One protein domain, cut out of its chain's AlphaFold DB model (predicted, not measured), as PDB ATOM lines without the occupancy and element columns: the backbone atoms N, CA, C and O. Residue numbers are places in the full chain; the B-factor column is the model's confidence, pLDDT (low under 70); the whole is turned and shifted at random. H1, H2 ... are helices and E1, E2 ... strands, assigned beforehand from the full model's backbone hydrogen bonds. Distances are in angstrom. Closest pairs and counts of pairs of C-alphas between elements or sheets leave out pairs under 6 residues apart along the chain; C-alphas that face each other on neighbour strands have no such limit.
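This is residues 231 to 324 of the 324 residues of an uncharacterized protein of Trichosporon asahii var. asahii (strain ATCC 90039 / CBS 2479 / JCM 2466 / KCTC 7840 / NBRC 103889/ NCYC 2677 / UAMH 7654) (UniProt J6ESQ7). A small twisted sheet of four short strands makes the core, with H1 and H3 side by side next to it, H2 beyond the end of the sheet where E1 and E2 finish, and H4 towards the opposite end. H2 and H4, whose centres are the farthest from the mean of the C-alphas at 16.3 A and 13.7 A, lie towards opposite ends of the longest axis, and H1, H2 and H4 each only graze the sheet. The printed part has 94 residues with four named helices and four named strands, in the order E1 H1 E2 H2 E3 E4 H3 H4. The sheet's order is E2 E1 E3 E4, mixed, and the class is mixed, helices and strands. The whole is compact, with a radius of gyration of the C-alphas of 13.2 A and spans of 36 by 24 by 22 A.

E1, residues 232 to 236, runs 13.3 A from C-alpha 232 at (-13.397, -46.369, 35.579). H1 is residues 243 to 250, and E2 is residues 260 to 263. H2, residues 270 to 279, is the longest helix, 14.2 A, from C-alpha 270 at (-20.403, -65.200, 34.596). E3, residues 289 to 292, and E4, residues 295 to 298, follow. H3, residues 301 to 309, is 12.1 A long, and H4, residues 312 to 319, ends at C-alpha 319 at (-13.654, -34.318, 38.315).

E1 and E2 are parallel neighbours at 12 degrees, with N 234 and O 260 2.8 A apart, within hydrogen-bond range. With H1 between them they make a strand-helix-strand unit, two parallel neighbour strands joined through a helix, and its crossover is right-handed. E1 and E3 are antiparallel at 175 degrees, with N 235 and O 289 2.8 A apart. E3 and E4 form an antiparallel hairpin at 153 degrees, with N 290 and O 297 2.8 A apart. The edge strands are E2 and E4. H1 is on the sheet but only grazes it, with residues 245 to 249. H1 touches H3 at a shallow tilt of 26 degrees, the same way, the closest C-alphas being those of Ala 245 and Met 304, 6.4 A apart. H3 is only just not on the sheet, with 4 pairs of C-alphas within 10 A. H4 is only just on it, with 5 such pairs, and only grazes it with residues 313 to 317. H3 and H4 are close but not clearly touching, the closest C-alphas being those of Leu 307 and Leu 313, 5.3 A apart. H2 only grazes the sheet with residues 270 to 277 and is apart from H1, H3 and H4. In H2, H3 and H4 every O i to N i+4 pair is within hydrogen-bond range; in H1 2 of 4 are.

The C-alphas farthest apart are those of Arg 268 and Ser 310, 38.0 A. The printed part has no cut and no long link. The mean pLDDT of the printed part is 89.6; residues 251 to 256 and residue 324, the chain's last, are under 70.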
ATOM      1  N   LYS A 231     -12.288 -44.687  40.042       91.25
ATOM      2  CA  LYS A 231     -12.167 -45.818  39.119       91.25
ATOM      3  C   LYS A 231     -13.089 -45.654  37.918       91.25
ATOM      4  O   LYS A 231     -14.208 -45.156  38.016       91.25
ATOM      5  N   VAL A 232     -12.603 -46.156  36.787       93.62
ATOM      6  CA  VAL A 232     -13.397 -46.369  35.579       93.62
ATOM      7  C   VAL A 232     -13.384 -47.859  35.293       93.62
ATOM      8  O   VAL A 232     -12.310 -48.445  35.113       93.62
ATOM      9  N   VAL A 233     -14.559 -48.479  35.286       95.38
ATOM     10  CA  VAL A 233     -14.717 -49.923  35.111       95.38
ATOM     11  C   VAL A 233     -15.748 -50.194  34.029       95.38
ATOM     12  O   VAL A 233     -16.859 -49.685  34.076       95.38
ATOM     13  N   LEU A 234     -15.374 -51.000  33.043       96.00
ATOM     14  CA  LEU A 234     -16.236 -51.423  31.951       96.00
ATOM     15  C   LEU A 234     -16.596 -52.897  32.129       96.00
ATOM     16  O   LEU A 234     -15.731 -53.773  32.040       96.00
ATOM     17  N   TRP A 235     -17.878 -53.166  32.323       97.19
ATOM     18  CA  TRP A 235     -18.458 -54.502  32.331       97.19
ATOM     19  C   TRP A 235     -19.040 -54.819  30.960       97.19
ATOM     20  O   TRP A 235     -19.739 -54.001  30.365       97.19
ATOM     21  N   TYR A 236     -18.776 -56.017  30.448       96.94
ATOM     22  CA  TYR A 236     -19.307 -56.444  29.157       96.94
ATOM     23  C   TYR A 236     -19.452 -57.966  29.085       96.94
ATOM     24  O   TYR A 236     -18.690 -58.709  29.703       96.94
ATOM     25  N   ASN A 237     -20.421 -58.424  28.290       96.25
ATOM     26  CA  ASN A 237     -20.690 -59.840  28.039       96.25
ATOM     27  C   ASN A 237     -20.484 -60.181  26.552       96.25
ATOM     28  O   ASN A 237     -21.405 -60.572  25.838       96.25
ATOM     29  N   ALA A 238     -19.264 -59.980  26.054       93.81
ATOM     30  CA  ALA A 238     -18.918 -60.207  24.652       93.81
ATOM     31  C   ALA A 238     -17.517 -60.818  24.517       93.81
ATOM     32  O   ALA A 238     -16.683 -60.730  25.419       93.81
ATOM     33  N   GLU A 239     -17.243 -61.451  23.376       93.50
ATOM     34  CA  GLU A 239     -15.923 -62.042  23.111       93.50
ATOM     35  C   GLU A 239     -14.826 -60.984  23.008       93.50
ATOM     36  O   GLU A 239     -13.695 -61.215  23.433       93.50
ATOM     37  N   ARG A 240     -15.172 -59.813  22.467       92.69
ATOM     38  CA  ARG A 240     -14.263 -58.679  22.301       92.69
ATOM     39  C   ARG A 240     -14.759 -57.474  23.102       92.69
ATOM     40  O   ARG A 240     -15.972 -57.291  23.206       92.69
ATOM     41  N   PRO A 241     -13.848 -56.647  23.647       91.44
ATOM     42  CA  PRO A 241     -14.229 -55.411  24.318       91.44
ATOM     43  C   PRO A 241     -14.956 -54.457  23.354       91.44
ATOM     44  O   PRO A 241     -14.532 -54.321  22.202       91.44
ATOM     45  N   PRO A 242     -16.016 -53.764  23.799       92.25
ATOM     46  CA  PRO A 242     -16.722 -52.795  22.970       92.25
ATOM     47  C   PRO A 242     -15.856 -51.546  22.757       92.25
ATOM     48  O   PRO A 242     -15.736 -50.685  23.630       92.25
ATOM     49  N   HIS A 243     -15.237 -51.445  21.576       91.38
ATOM     50  CA  HIS A 243     -14.295 -50.369  21.247       91.38
ATOM     51  C   HIS A 243     -14.904 -48.967  21.374       91.38
ATOM     52  O   HIS A 243     -14.225 -48.069  21.859       91.38
ATOM     53  N   TYR A 244     -16.179 -48.787  21.016       90.00
ATOM     54  CA  TYR A 244     -16.869 -47.494  21.096       90.00
ATOM     55  C   TYR A 244     -16.960 -46.953  22.536       90.00
ATOM     56  O   TYR A 244     -16.817 -45.751  22.758       90.00
ATOM     57  N   ALA A 245     -17.135 -47.833  23.531       89.44
ATOM     58  CA  ALA A 245     -17.181 -47.442  24.939       89.44
ATOM     59  C   ALA A 245     -15.783 -47.070  25.464       89.44
ATOM     60  O   ALA A 245     -15.633 -46.162  26.279       89.44
ATOM     61  N   LEU A 246     -14.745 -47.748  24.966       88.06
ATOM     62  CA  LEU A 246     -13.357 -47.502  25.356       88.06
ATOM     63  C   LEU A 246     -12.753 -46.272  24.686       88.06
ATOM     64  O   LEU A 246     -11.957 -45.581  25.316       88.06
ATOM     65  N   GLU A 247     -13.101 -45.993  23.432       84.94
ATOM     66  CA  GLU A 247     -12.574 -44.863  22.668       84.94
ATOM     67  C   GLU A 247     -12.831 -43.537  23.395       84.94
ATOM     68  O   GLU A 247     -11.913 -42.740  23.559       84.94
ATOM     69  N   GLY A 248     -14.040 -43.330  23.929       72.81
ATOM     70  CA  GLY A 248     -14.372 -42.120  24.688       72.81
ATOM     71  C   GLY A 248     -13.514 -41.911  25.938       72.81
ATOM     72  O   GLY A 248     -13.128 -40.784  26.238       72.81
ATOM     73  N   VAL A 249     -13.172 -42.997  26.635       81.81
ATOM     74  CA  VAL A 249     -12.361 -42.958  27.861       81.81
ATOM     75  C   VAL A 249     -10.871 -42.826  27.532       81.81
ATOM     76  O   VAL A 249     -10.153 -42.060  28.169       81.81
ATOM     77  N   THR A 250     -10.390 -43.565  26.531       78.06
ATOM     78  CA  THR A 250      -8.955 -43.695  26.222       78.06
ATOM     79  C   THR A 250      -8.416 -42.606  25.302       78.06
ATOM     80  O   THR A 250      -7.260 -42.222  25.458       78.06
ATOM     81  N   ALA A 251      -9.219 -42.082  24.373       64.69
ATOM     82  CA  ALA A 251      -8.740 -41.129  23.371       64.69
ATOM     83  C   ALA A 251      -8.394 -39.750  23.956       64.69
ATOM     84  O   ALA A 251      -7.619 -39.015  23.352       64.69
ATOM     85  N   ARG A 252      -8.964 -39.385  25.115       64.75
ATOM     86  CA  ARG A 252      -8.803 -38.046  25.710       64.75
ATOM     87  C   ARG A 252      -7.906 -37.984  26.941       64.75
ATOM     88  O   ARG A 252      -7.394 -36.913  27.220       64.75
ATOM     89  N   HIS A 253      -7.706 -39.084  27.661       66.19
ATOM     90  CA  HIS A 253      -7.048 -39.082  28.977       66.19
ATOM     91  C   HIS A 253      -5.756 -39.921  28.953       66.19
ATOM     92  O   HIS A 253      -5.610 -40.892  29.689       66.19
ATOM     93  N   GLY A 254      -4.874 -39.591  28.003       52.38
ATOM     94  CA  GLY A 254      -3.764 -40.407  27.504       52.38
ATOM     95  C   GLY A 254      -2.779 -41.014  28.522       52.38
ATOM     96  O   GLY A 254      -2.652 -40.616  29.670       52.38
ATOM     97  N   GLN A 255      -2.081 -42.046  28.026       56.50
ATOM     98  CA  GLN A 255      -0.873 -42.719  28.536       56.50
ATOM     99  C   GLN A 255      -0.681 -42.829  30.061       56.50
ATOM    100  O   GLN A 255       0.304 -42.369  30.625       56.50
ATOM    101  N   GLY A 256      -1.556 -43.571  30.734       65.88
ATOM    102  CA  GLY A 256      -1.224 -44.092  32.066       65.88
ATOM    103  C   GLY A 256      -2.411 -44.680  32.801       65.88
ATOM    104  O   GLY A 256      -2.278 -45.684  33.498       65.88
ATOM    105  N   ARG A 257      -3.596 -44.109  32.579       76.75
ATOM    106  CA  ARG A 257      -4.846 -44.610  33.147       76.75
ATOM    107  C   ARG A 257      -5.621 -45.391  32.096       76.75
ATOM    108  O   ARG A 257      -5.776 -44.962  30.958       76.75
ATOM    109  N   ARG A 258      -6.065 -46.588  32.470       86.06
ATOM    110  CA  ARG A 258      -6.899 -47.456  31.635       86.06
ATOM    111  C   ARG A 258      -8.121 -47.855  32.435       86.06
ATOM    112  O   ARG A 258      -8.009 -48.119  33.631       86.06
ATOM    113  N   ALA A 259      -9.268 -47.908  31.765       90.62
ATOM    114  CA  ALA A 259     -10.450 -48.507  32.357       90.62
ATOM    115  C   ALA A 259     -10.139 -49.961  32.728       90.62
ATOM    116  O   ALA A 259      -9.542 -50.703  31.940       90.62
ATOM    117  N   SER A 260     -10.542 -50.358  33.929       93.06
ATOM    118  CA  SER A 260     -10.550 -51.769  34.300       93.06
ATOM    119  C   SER A 260     -11.670 -52.457  33.534       93.06
ATOM    120  O   SER A 260     -12.733 -51.883  33.328       93.06
ATOM    121  N   MET A 261     -11.427 -53.672  33.069       94.62
ATOM    122  CA  MET A 261     -12.344 -54.387  32.186       94.62
ATOM    123  C   MET A 261     -12.764 -55.690  32.848       94.62
ATOM    124  O   MET A 261     -11.909 -56.482  33.240       94.62
ATOM    125  N   ILE A 262     -14.072 -55.916  32.951       96.00
ATOM    126  CA  ILE A 262     -14.648 -57.143  33.501       96.00
ATOM    127  C   ILE A 262     -15.479 -57.812  32.405       96.00
ATOM    128  O   ILE A 262     -16.572 -57.360  32.064       96.00
ATOM    129  N   ASN A 263     -14.941 -58.901  31.849       96.00
ATOM    130  CA  ASN A 263     -15.644 -59.730  30.875       96.00
ATOM    131  C   ASN A 263     -16.435 -60.821  31.597       96.00
ATOM    132  O   ASN A 263     -15.834 -61.774  32.091       96.00
ATOM    133  N   THR A 264     -17.762 -60.727  31.642       95.94
ATOM    134  CA  THR A 264     -18.574 -61.753  32.311       95.94
ATOM    135  C   THR A 264     -18.648 -63.051  31.506       95.94
ATOM    136  O   THR A 264     -18.712 -64.119  32.105       95.94
ATOM    137  N   ARG A 265     -18.507 -63.004  30.172       95.56
ATOM    138  CA  ARG A 265     -18.559 -64.189  29.290       95.56
ATOM    139  C   ARG A 265     -17.437 -65.192  29.549       95.56
ATOM    140  O   ARG A 265     -17.608 -66.387  29.350       95.56
ATOM    141  N   GLN A 266     -16.262 -64.698  29.935       94.25
ATOM    142  CA  GLN A 266     -15.065 -65.523  30.146       94.25
ATOM    143  C   GLN A 266     -14.934 -66.029  31.587       94.25
ATOM    144  O   GLN A 266     -14.008 -66.779  31.901       94.25
ATOM    145  N   ARG A 267     -15.831 -65.606  32.480       94.25
ATOM    146  CA  ARG A 267     -15.772 -65.937  33.901       94.25
ATOM    147  C   ARG A 267     -16.561 -67.200  34.209       94.25
ATOM    148  O   ARG A 267     -17.623 -67.442  33.649       94.25
ATOM    149  N   ARG A 268     -16.065 -67.974  35.176       94.94
ATOM    150  CA  ARG A 268     -16.721 -69.203  35.648       94.94
ATOM    151  C   ARG A 268     -18.074 -68.935  36.319       94.94
ATOM    152  O   ARG A 268     -18.968 -69.761  36.229       94.94
ATOM    153  N   ASP A 269     -18.192 -67.801  36.998       95.25
ATOM    154  CA  ASP A 269     -19.395 -67.301  37.672       95.25
ATOM    155  C   ASP A 269     -20.150 -66.261  36.823       95.25
ATOM    156  O   ASP A 269     -20.975 -65.512  37.347       95.25
ATOM    157  N   GLY A 270     -19.863 -66.199  35.516       95.19
ATOM    158  CA  GLY A 270     -20.403 -65.200  34.596       95.19
ATOM    159  C   GLY A 270     -21.926 -65.134  34.590       95.19
ATOM    160  O   GLY A 270     -22.487 -64.045  34.671       95.19
ATOM    161  N   ASP A 271     -22.597 -66.287  34.576       95.19
ATOM    162  CA  ASP A 271     -24.064 -66.365  34.584       95.19
ATOM    163  C   ASP A 271     -24.669 -65.828  35.887       95.19
ATOM    164  O   ASP A 271     -25.639 -65.072  35.854       95.19
ATOM    165  N   THR A 272     -24.063 -66.151  37.034       95.56
ATOM    166  CA  THR A 272     -24.486 -65.635  38.344       95.56
ATOM    167  C   THR A 272     -24.299 -64.124  38.419       95.56
ATOM    168  O   THR A 272     -25.214 -63.413  38.827       95.56
ATOM    169  N   VAL A 273     -23.145 -63.616  37.980       95.56
ATOM    170  CA  VAL A 273     -22.862 -62.175  37.928       95.56
ATOM    171  C   VAL A 273     -23.846 -61.460  36.999       95.56
ATOM    172  O   VAL A 273     -24.418 -60.443  37.383       95.56
ATOM    173  N   ASN A 274     -24.107 -62.006  35.809       95.50
ATOM    174  CA  ASN A 274     -25.088 -61.457  34.871       95.50
ATOM    175  C   ASN A 274     -26.501 -61.432  35.479       95.50
ATOM    176  O   ASN A 274     -27.228 -60.461  35.280       95.50
ATOM    177  N   ALA A 275     -26.888 -62.460  36.239       95.06
ATOM    178  CA  ALA A 275     -28.172 -62.495  36.934       95.06
ATOM    179  C   ALA A 275     -28.280 -61.402  38.013       95.06
ATOM    180  O   ALA A 275     -29.302 -60.718  38.074       95.06
ATOM    181  N   VAL A 276     -27.217 -61.185  38.801       95.06
ATOM    182  CA  VAL A 276     -27.155 -60.096  39.792       95.06
ATOM    183  C   VAL A 276     -27.285 -58.734  39.109       95.06
ATOM    184  O   VAL A 276     -28.127 -57.932  39.503       95.06
ATOM    185  N   LEU A 277     -26.510 -58.485  38.048       95.31
ATOM    186  CA  LEU A 277     -26.565 -57.225  37.297       95.31
ATOM    187  C   LEU A 277     -27.953 -56.981  36.701       95.31
ATOM    188  O   LEU A 277     -28.501 -55.888  36.840       95.31
ATOM    189  N   LYS A 278     -28.568 -58.022  36.131       95.06
ATOM    190  CA  LYS A 278     -29.923 -57.950  35.579       95.06
ATOM    191  C   LYS A 278     -30.957 -57.600  36.646       95.06
ATOM    192  O   LYS A 278     -31.855 -56.807  36.374       95.06
ATOM    193  N   ARG A 279     -30.832 -58.147  37.861       95.06
ATOM    194  CA  ARG A 279     -31.699 -57.795  39.000       95.06
ATOM    195  C   ARG A 279     -31.525 -56.337  39.427       95.06
ATOM    196  O   ARG A 279     -32.512 -55.700  39.777       95.06
ATOM    197  N   LEU A 280     -30.303 -55.809  39.368       93.88
ATOM    198  CA  LEU A 280     -30.013 -54.393  39.625       93.88
ATOM    199  C   LEU A 280     -30.497 -53.460  38.498       93.88
ATOM    200  O   LEU A 280     -30.359 -52.249  38.616       93.88
ATOM    201  N   GLY A 281     -31.091 -54.005  37.431       94.25
ATOM    202  CA  GLY A 281     -31.633 -53.245  36.305       94.25
ATOM    203  C   GLY A 281     -30.695 -53.143  35.104       94.25
ATOM    204  O   GLY A 281     -31.066 -52.522  34.113       94.25
ATOM    205  N   HIS A 282     -29.522 -53.780  35.149       93.94
ATOM    206  CA  HIS A 282     -28.521 -53.682  34.093       93.94
ATOM    207  C   HIS A 282     -28.377 -54.990  33.311       93.94
ATOM    208  O   HIS A 282     -27.881 -56.002  33.810       93.94
ATOM    209  N   ASP A 283     -28.791 -54.971  32.046       94.25
ATOM    210  CA  ASP A 283     -28.754 -56.143  31.174       94.25
ATOM    211  C   ASP A 283     -27.526 -56.126  30.251       94.25
ATOM    212  O   ASP A 283     -27.556 -55.565  29.152       94.25
ATOM    213  N   LEU A 284     -26.457 -56.812  30.679       94.06
ATOM    214  CA  LEU A 284     -25.218 -56.951  29.902       94.06
ATOM    215  C   LEU A 284     -25.388 -57.672  28.559       94.06
ATOM    216  O   LEU A 284     -24.485 -57.612  27.725       94.06
ATOM    217  N   SER A 285     -26.506 -58.376  28.341       91.75
ATOM    218  CA  SER A 285     -26.794 -58.978  27.034       91.75
ATOM    219  C   SER A 285     -27.205 -57.940  25.988       91.75
ATOM    220  O   SER A 285     -27.058 -58.194  24.794       91.75
ATOM    221  N   ARG A 286     -27.691 -56.772  26.431       91.69
ATOM    222  CA  ARG A 286     -28.109 -55.668  25.563       91.69
ATOM    223  C   ARG A 286     -26.978 -54.677  25.358       91.69
ATOM    224  O   ARG A 286     -26.580 -54.438  24.225       91.69
ATOM    225  N   ASN A 287     -26.465 -54.124  26.456       94.00
ATOM    226  CA  ASN A 287     -25.454 -53.073  26.440       94.00
ATOM    227  C   ASN A 287     -24.382 -53.346  27.503       94.00
ATOM    228  O   ASN A 287     -24.703 -53.856  28.576       94.00
ATOM    229  N   PRO A 288     -23.112 -52.991  27.249       95.94
ATOM    230  CA  PRO A 288     -22.103 -52.978  28.297       95.94
ATOM    231  C   PRO A 288     -22.438 -51.916  29.354       95.94
ATOM    232  O   PRO A 288     -23.123 -50.934  29.069       95.94
ATOM    233  N   ILE A 289     -21.918 -52.093  30.566       96.00
ATOM    234  CA  ILE A 289     -22.091 -51.138  31.667       96.00
ATOM    235  C   ILE A 289     -20.761 -50.435  31.899       96.00
ATOM    236  O   ILE A 289     -19.728 -51.084  32.071       96.00
ATOM    237  N   LEU A 290     -20.784 -49.111  31.938       94.94
ATOM    238  CA  LEU A 290     -19.647 -48.291  32.314       94.94
ATOM    239  C   LEU A 290     -19.895 -47.714  33.707       94.94
ATOM    240  O   LEU A 290     -20.872 -47.008  33.926       94.94
ATOM    241  N   VAL A 291     -18.999 -48.005  34.643       94.81
ATOM    242  CA  VAL A 291     -19.002 -47.436  35.990       94.81
ATOM    243  C   VAL A 291     -17.902 -46.385  36.063       94.81
ATOM    244  O   VAL A 291     -16.729 -46.704  35.852       94.81
ATOM    245  N   VAL A 292     -18.272 -45.138  36.341       92.38
ATOM    246  CA  VAL A 292     -17.365 -43.983  36.390       92.38
ATOM    247  C   VAL A 292     -17.577 -43.280  37.722       92.38
ATOM    248  O   VAL A 292     -18.638 -42.719  37.962       92.38
ATOM    249  N   GLY A 293     -16.591 -43.347  38.614       88.56
ATOM    250  CA  GLY A 293     -16.658 -42.641  39.897       88.56
ATOM    251  C   GLY A 293     -17.771 -43.114  40.831       88.56
ATOM    252  O   GLY A 293     -18.255 -42.346  41.652       88.56
ATOM    253  N   GLY A 294     -18.189 -44.372  40.695       87.31
ATOM    254  CA  GLY A 294     -19.319 -44.942  41.431       87.31
ATOM    255  C   GLY A 294     -20.677 -44.753  40.749       87.31
ATOM    256  O   GLY A 294     -21.623 -45.444  41.117       87.31
ATOM    257  N   GLU A 295     -20.774 -43.908  39.720       91.38
ATOM    258  CA  GLU A 295     -21.981 -43.780  38.902       91.38
ATOM    259  C   GLU A 295     -22.022 -44.841  37.801       91.38
ATOM    260  O   GLU A 295     -20.995 -45.197  37.218       91.38
ATOM    261  N   VAL A 296     -23.220 -45.348  37.510       92.81
ATOM    262  CA  VAL A 296     -23.442 -46.483  36.609       92.81
ATOM    263  C   VAL A 296     -24.160 -46.010  35.354       92.81
ATOM    264  O   VAL A 296     -25.236 -45.418  35.430       92.81
ATOM    265  N   PHE A 297     -23.579 -46.296  34.193       92.00
ATOM    266  CA  PHE A 297     -24.105 -45.918  32.889       92.00
ATOM    267  C   PHE A 297     -24.286 -47.150  32.010       92.00
ATOM    268  O   PHE A 297     -23.360 -47.945  31.841       92.00
ATOM    269  N   ASP A 298     -25.441 -47.255  31.361       93.38
ATOM    270  CA  ASP A 298     -25.601 -48.169  30.236       93.38
ATOM    271  C   ASP A 298     -24.848 -47.576  29.041       93.38
ATOM    272  O   ASP A 298     -25.235 -46.555  28.463       93.38
ATOM    273  N   ALA A 299     -23.731 -48.196  28.684       92.88
ATOM    274  CA  ALA A 299     -22.855 -47.727  27.628       92.88
ATOM    275  C   ALA A 299     -23.357 -48.230  26.270       92.88
ATOM    276  O   ALA A 299     -22.665 -48.986  25.598       92.88
ATOM    277  N   SER A 300     -24.563 -47.826  25.858       93.56
ATOM    278  CA  SER A 300     -24.991 -48.022  24.467       93.56
ATOM    279  C   SER A 300     -24.181 -47.112  23.527       93.56
ATOM    280  O   SER A 300     -23.687 -46.066  23.967       93.56
ATOM    281  N   PRO A 301     -24.032 -47.459  22.236       92.56
ATOM    282  CA  PRO A 301     -23.348 -46.605  21.265       92.56
ATOM    283  C   PRO A 301     -23.909 -45.176  21.224       92.56
ATOM    284  O   PRO A 301     -23.149 -44.212  21.280       92.56
ATOM    285  N   GLU A 302     -25.235 -45.033  21.216       93.81
ATOM    286  CA  GLU A 302     -25.929 -43.743  21.153       93.81
ATOM    287  C   GLU A 302     -25.676 -42.922  22.417       93.81
ATOM    288  O   GLU A 302     -25.394 -41.724  22.344       93.81
ATOM    289  N   ARG A 303     -25.732 -43.573  23.585       92.75
ATOM    290  CA  ARG A 303     -25.511 -42.905  24.867       92.75
ATOM    291  C   ARG A 303     -24.062 -42.464  25.028       92.75
ATOM    292  O   ARG A 303     -23.806 -41.360  25.505       92.75
ATOM    293  N   MET A 304     -23.110 -43.293  24.603       92.88
ATOM    294  CA  MET A 304     -21.693 -42.932  24.604       92.88
ATOM    295  C   MET A 304     -21.409 -41.785  23.631       92.88
ATOM    296  O   MET A 304     -20.651 -40.877  23.965       92.88
ATOM    297  N   ASP A 305     -22.042 -41.769  22.460       92.00
ATOM    298  CA  ASP A 305     -21.963 -40.648  21.522       92.00
ATOM    299  C   ASP A 305     -22.515 -39.353  22.110       92.00
ATOM    300  O   ASP A 305     -21.879 -38.305  21.979       92.00
ATOM    301  N   GLU A 306     -23.664 -39.414  22.778       93.38
ATOM    302  CA  GLU A 306     -24.266 -38.268  23.458       93.38
ATOM    303  C   GLU A 306     -23.329 -37.717  24.539       93.38
ATOM    304  O   GLU A 306     -23.004 -36.529  24.520       93.38
ATOM    305  N   LEU A 307     -22.826 -38.579  25.428       91.50
ATOM    306  CA  LEU A 307     -21.915 -38.198  26.511       91.50
ATOM    307  C   LEU A 307     -20.592 -37.612  25.995       91.50
ATOM    308  O   LEU A 307     -20.021 -36.716  26.626       91.50
ATOM    309  N   ARG A 308     -20.104 -38.099  24.845       89.44
ATOM    310  CA  ARG A 308     -18.924 -37.554  24.160       89.44
ATOM    311  C   ARG A 308     -19.206 -36.180  23.562       89.44
ATOM    312  O   ARG A 308     -18.431 -35.253  23.791       89.44
ATOM    313  N   LYS A 309     -20.295 -36.045  22.800       91.81
ATOM    314  CA  LYS A 309     -20.676 -34.795  22.121       91.81
ATOM    315  C   LYS A 309     -21.030 -33.694  23.115       91.81
ATOM    316  O   LYS A 309     -20.691 -32.541  22.877       91.81
ATOM    317  N   SER A 310     -21.662 -34.045  24.235       93.75
ATOM    318  CA  SER A 310     -22.051 -33.086  25.268       93.75
ATOM    319  C   SER A 310     -20.895 -32.656  26.174       93.75
ATOM    320  O   SER A 310     -21.090 -31.771  26.996       93.75
ATOM    321  N   GLY A 311     -19.730 -33.311  26.107       90.50
ATOM    322  CA  GLY A 311     -18.600 -33.055  27.007       90.50
ATOM    323  C   GLY A 311     -18.769 -33.591  28.436       90.50
ATOM    324  O   GLY A 311     -17.799 -33.600  29.187       90.50
ATOM    325  N   LYS A 312     -19.941 -34.133  28.798       91.75
ATOM    326  CA  LYS A 312     -20.236 -34.616  30.161       91.75
ATOM    327  C   LYS A 312     -19.298 -35.736  30.595       91.75
ATOM    328  O   LYS A 312     -18.838 -35.745  31.730       91.75
ATOM    329  N   LEU A 313     -18.965 -36.660  29.687       89.75
ATOM    330  CA  LEU A 313     -18.005 -37.725  29.995       89.75
ATOM    331  C   LEU A 313     -16.648 -37.147  30.406       89.75
ATOM    332  O   LEU A 313     -16.014 -37.643  31.330       89.75
ATOM    333  N   HIS A 314     -16.214 -36.087  29.725       89.25
ATOM    334  CA  HIS A 314     -14.953 -35.428  30.028       89.25
ATOM    335  C   HIS A 314     -15.007 -34.710  31.379       89.25
ATOM    336  O   HIS A 314     -14.080 -34.856  32.165       89.25
ATOM    337  N   GLU A 315     -16.095 -33.998  31.676       90.69
ATOM    338  CA  GLU A 315     -16.296 -33.332  32.970       90.69
ATOM    339  C   GLU A 315     -16.243 -34.327  34.136       90.69
ATOM    340  O   GLU A 315     -15.508 -34.105  35.099       90.69
ATOM    341  N   ILE A 316     -16.944 -35.461  34.015       90.62
ATOM    342  CA  ILE A 316     -16.935 -36.520  35.032       90.62
ATOM    343  C   ILE A 316     -15.514 -37.074  35.198       90.62
ATOM    344  O   ILE A 316     -15.002 -37.137  36.314       90.62
ATOM    345  N   LEU A 317     -14.828 -37.415  34.103       89.69
ATOM    346  CA  LEU A 317     -13.457 -37.935  34.154       89.69
ATOM    347  C   LEU A 317     -12.481 -36.930  34.798       89.69
ATOM    348  O   LEU A 317     -11.721 -37.301  35.695       89.69
ATOM    349  N   VAL A 318     -12.542 -35.653  34.416       89.44
ATOM    350  CA  VAL A 318     -11.699 -34.596  34.998       89.44
ATOM    351  C   VAL A 318     -12.003 -34.389  36.481       89.44
ATOM    352  O   VAL A 318     -11.064 -34.234  37.260       89.44
ATOM    353  N   SER A 319     -13.272 -34.453  36.900       90.38
ATOM    354  CA  SER A 319     -13.654 -34.318  38.315       90.38
ATOM    355  C   SER A 319     -13.033 -35.400  39.210       90.38
ATOM    356  O   SER A 319     -12.713 -35.142  40.367       90.38
ATOM    357  N   MET A 320     -12.753 -36.581  38.649       88.25
ATOM    358  CA  MET A 320     -12.044 -37.677  39.320       88.25
ATOM    359  C   MET A 320     -10.511 -37.581  39.203       88.25
ATOM    360  O   MET A 320      -9.784 -38.522  39.541       88.25
ATOM    361  N   GLY A 321      -9.989 -36.494  38.635       86.25
ATOM    362  CA  GLY A 321      -8.563 -36.313  38.378       86.25
ATOM    363  C   GLY A 321      -8.020 -37.183  37.241       86.25
ATOM    364  O   GLY A 321      -6.824 -37.477  37.218       86.25
ATOM    365  N   TRP A 322      -8.868 -37.639  36.311       84.56
ATOM    366  CA  TRP A 322      -8.404 -38.167  35.028       84.56
ATOM    367  C   TRP A 322      -8.172 -36.974  34.100       84.56
ATOM    368  O   TRP A 322      -9.067 -36.541  33.381       84.56
ATOM    369  N   THR A 323      -6.975 -36.401  34.140       76.81
ATOM    370  CA  THR A 323      -6.547 -35.333  33.226       76.81
ATOM    371  C   THR A 323      -5.756 -35.918  32.054       76.81
ATOM    372  O   THR A 323      -5.206 -37.013  32.171       76.81
ATOM    373  N   ALA A 324      -5.772 -35.216  30.919       63.31
ATOM    374  CA  ALA A 324      -4.982 -35.542  29.730       63.31
ATOM    375  C   ALA A 324      -3.493 -35.225  29.921       63.31
ATOM    376  O   ALA A 324      -3.199 -34.314  30.731       63.31
TER     377      ALA A 324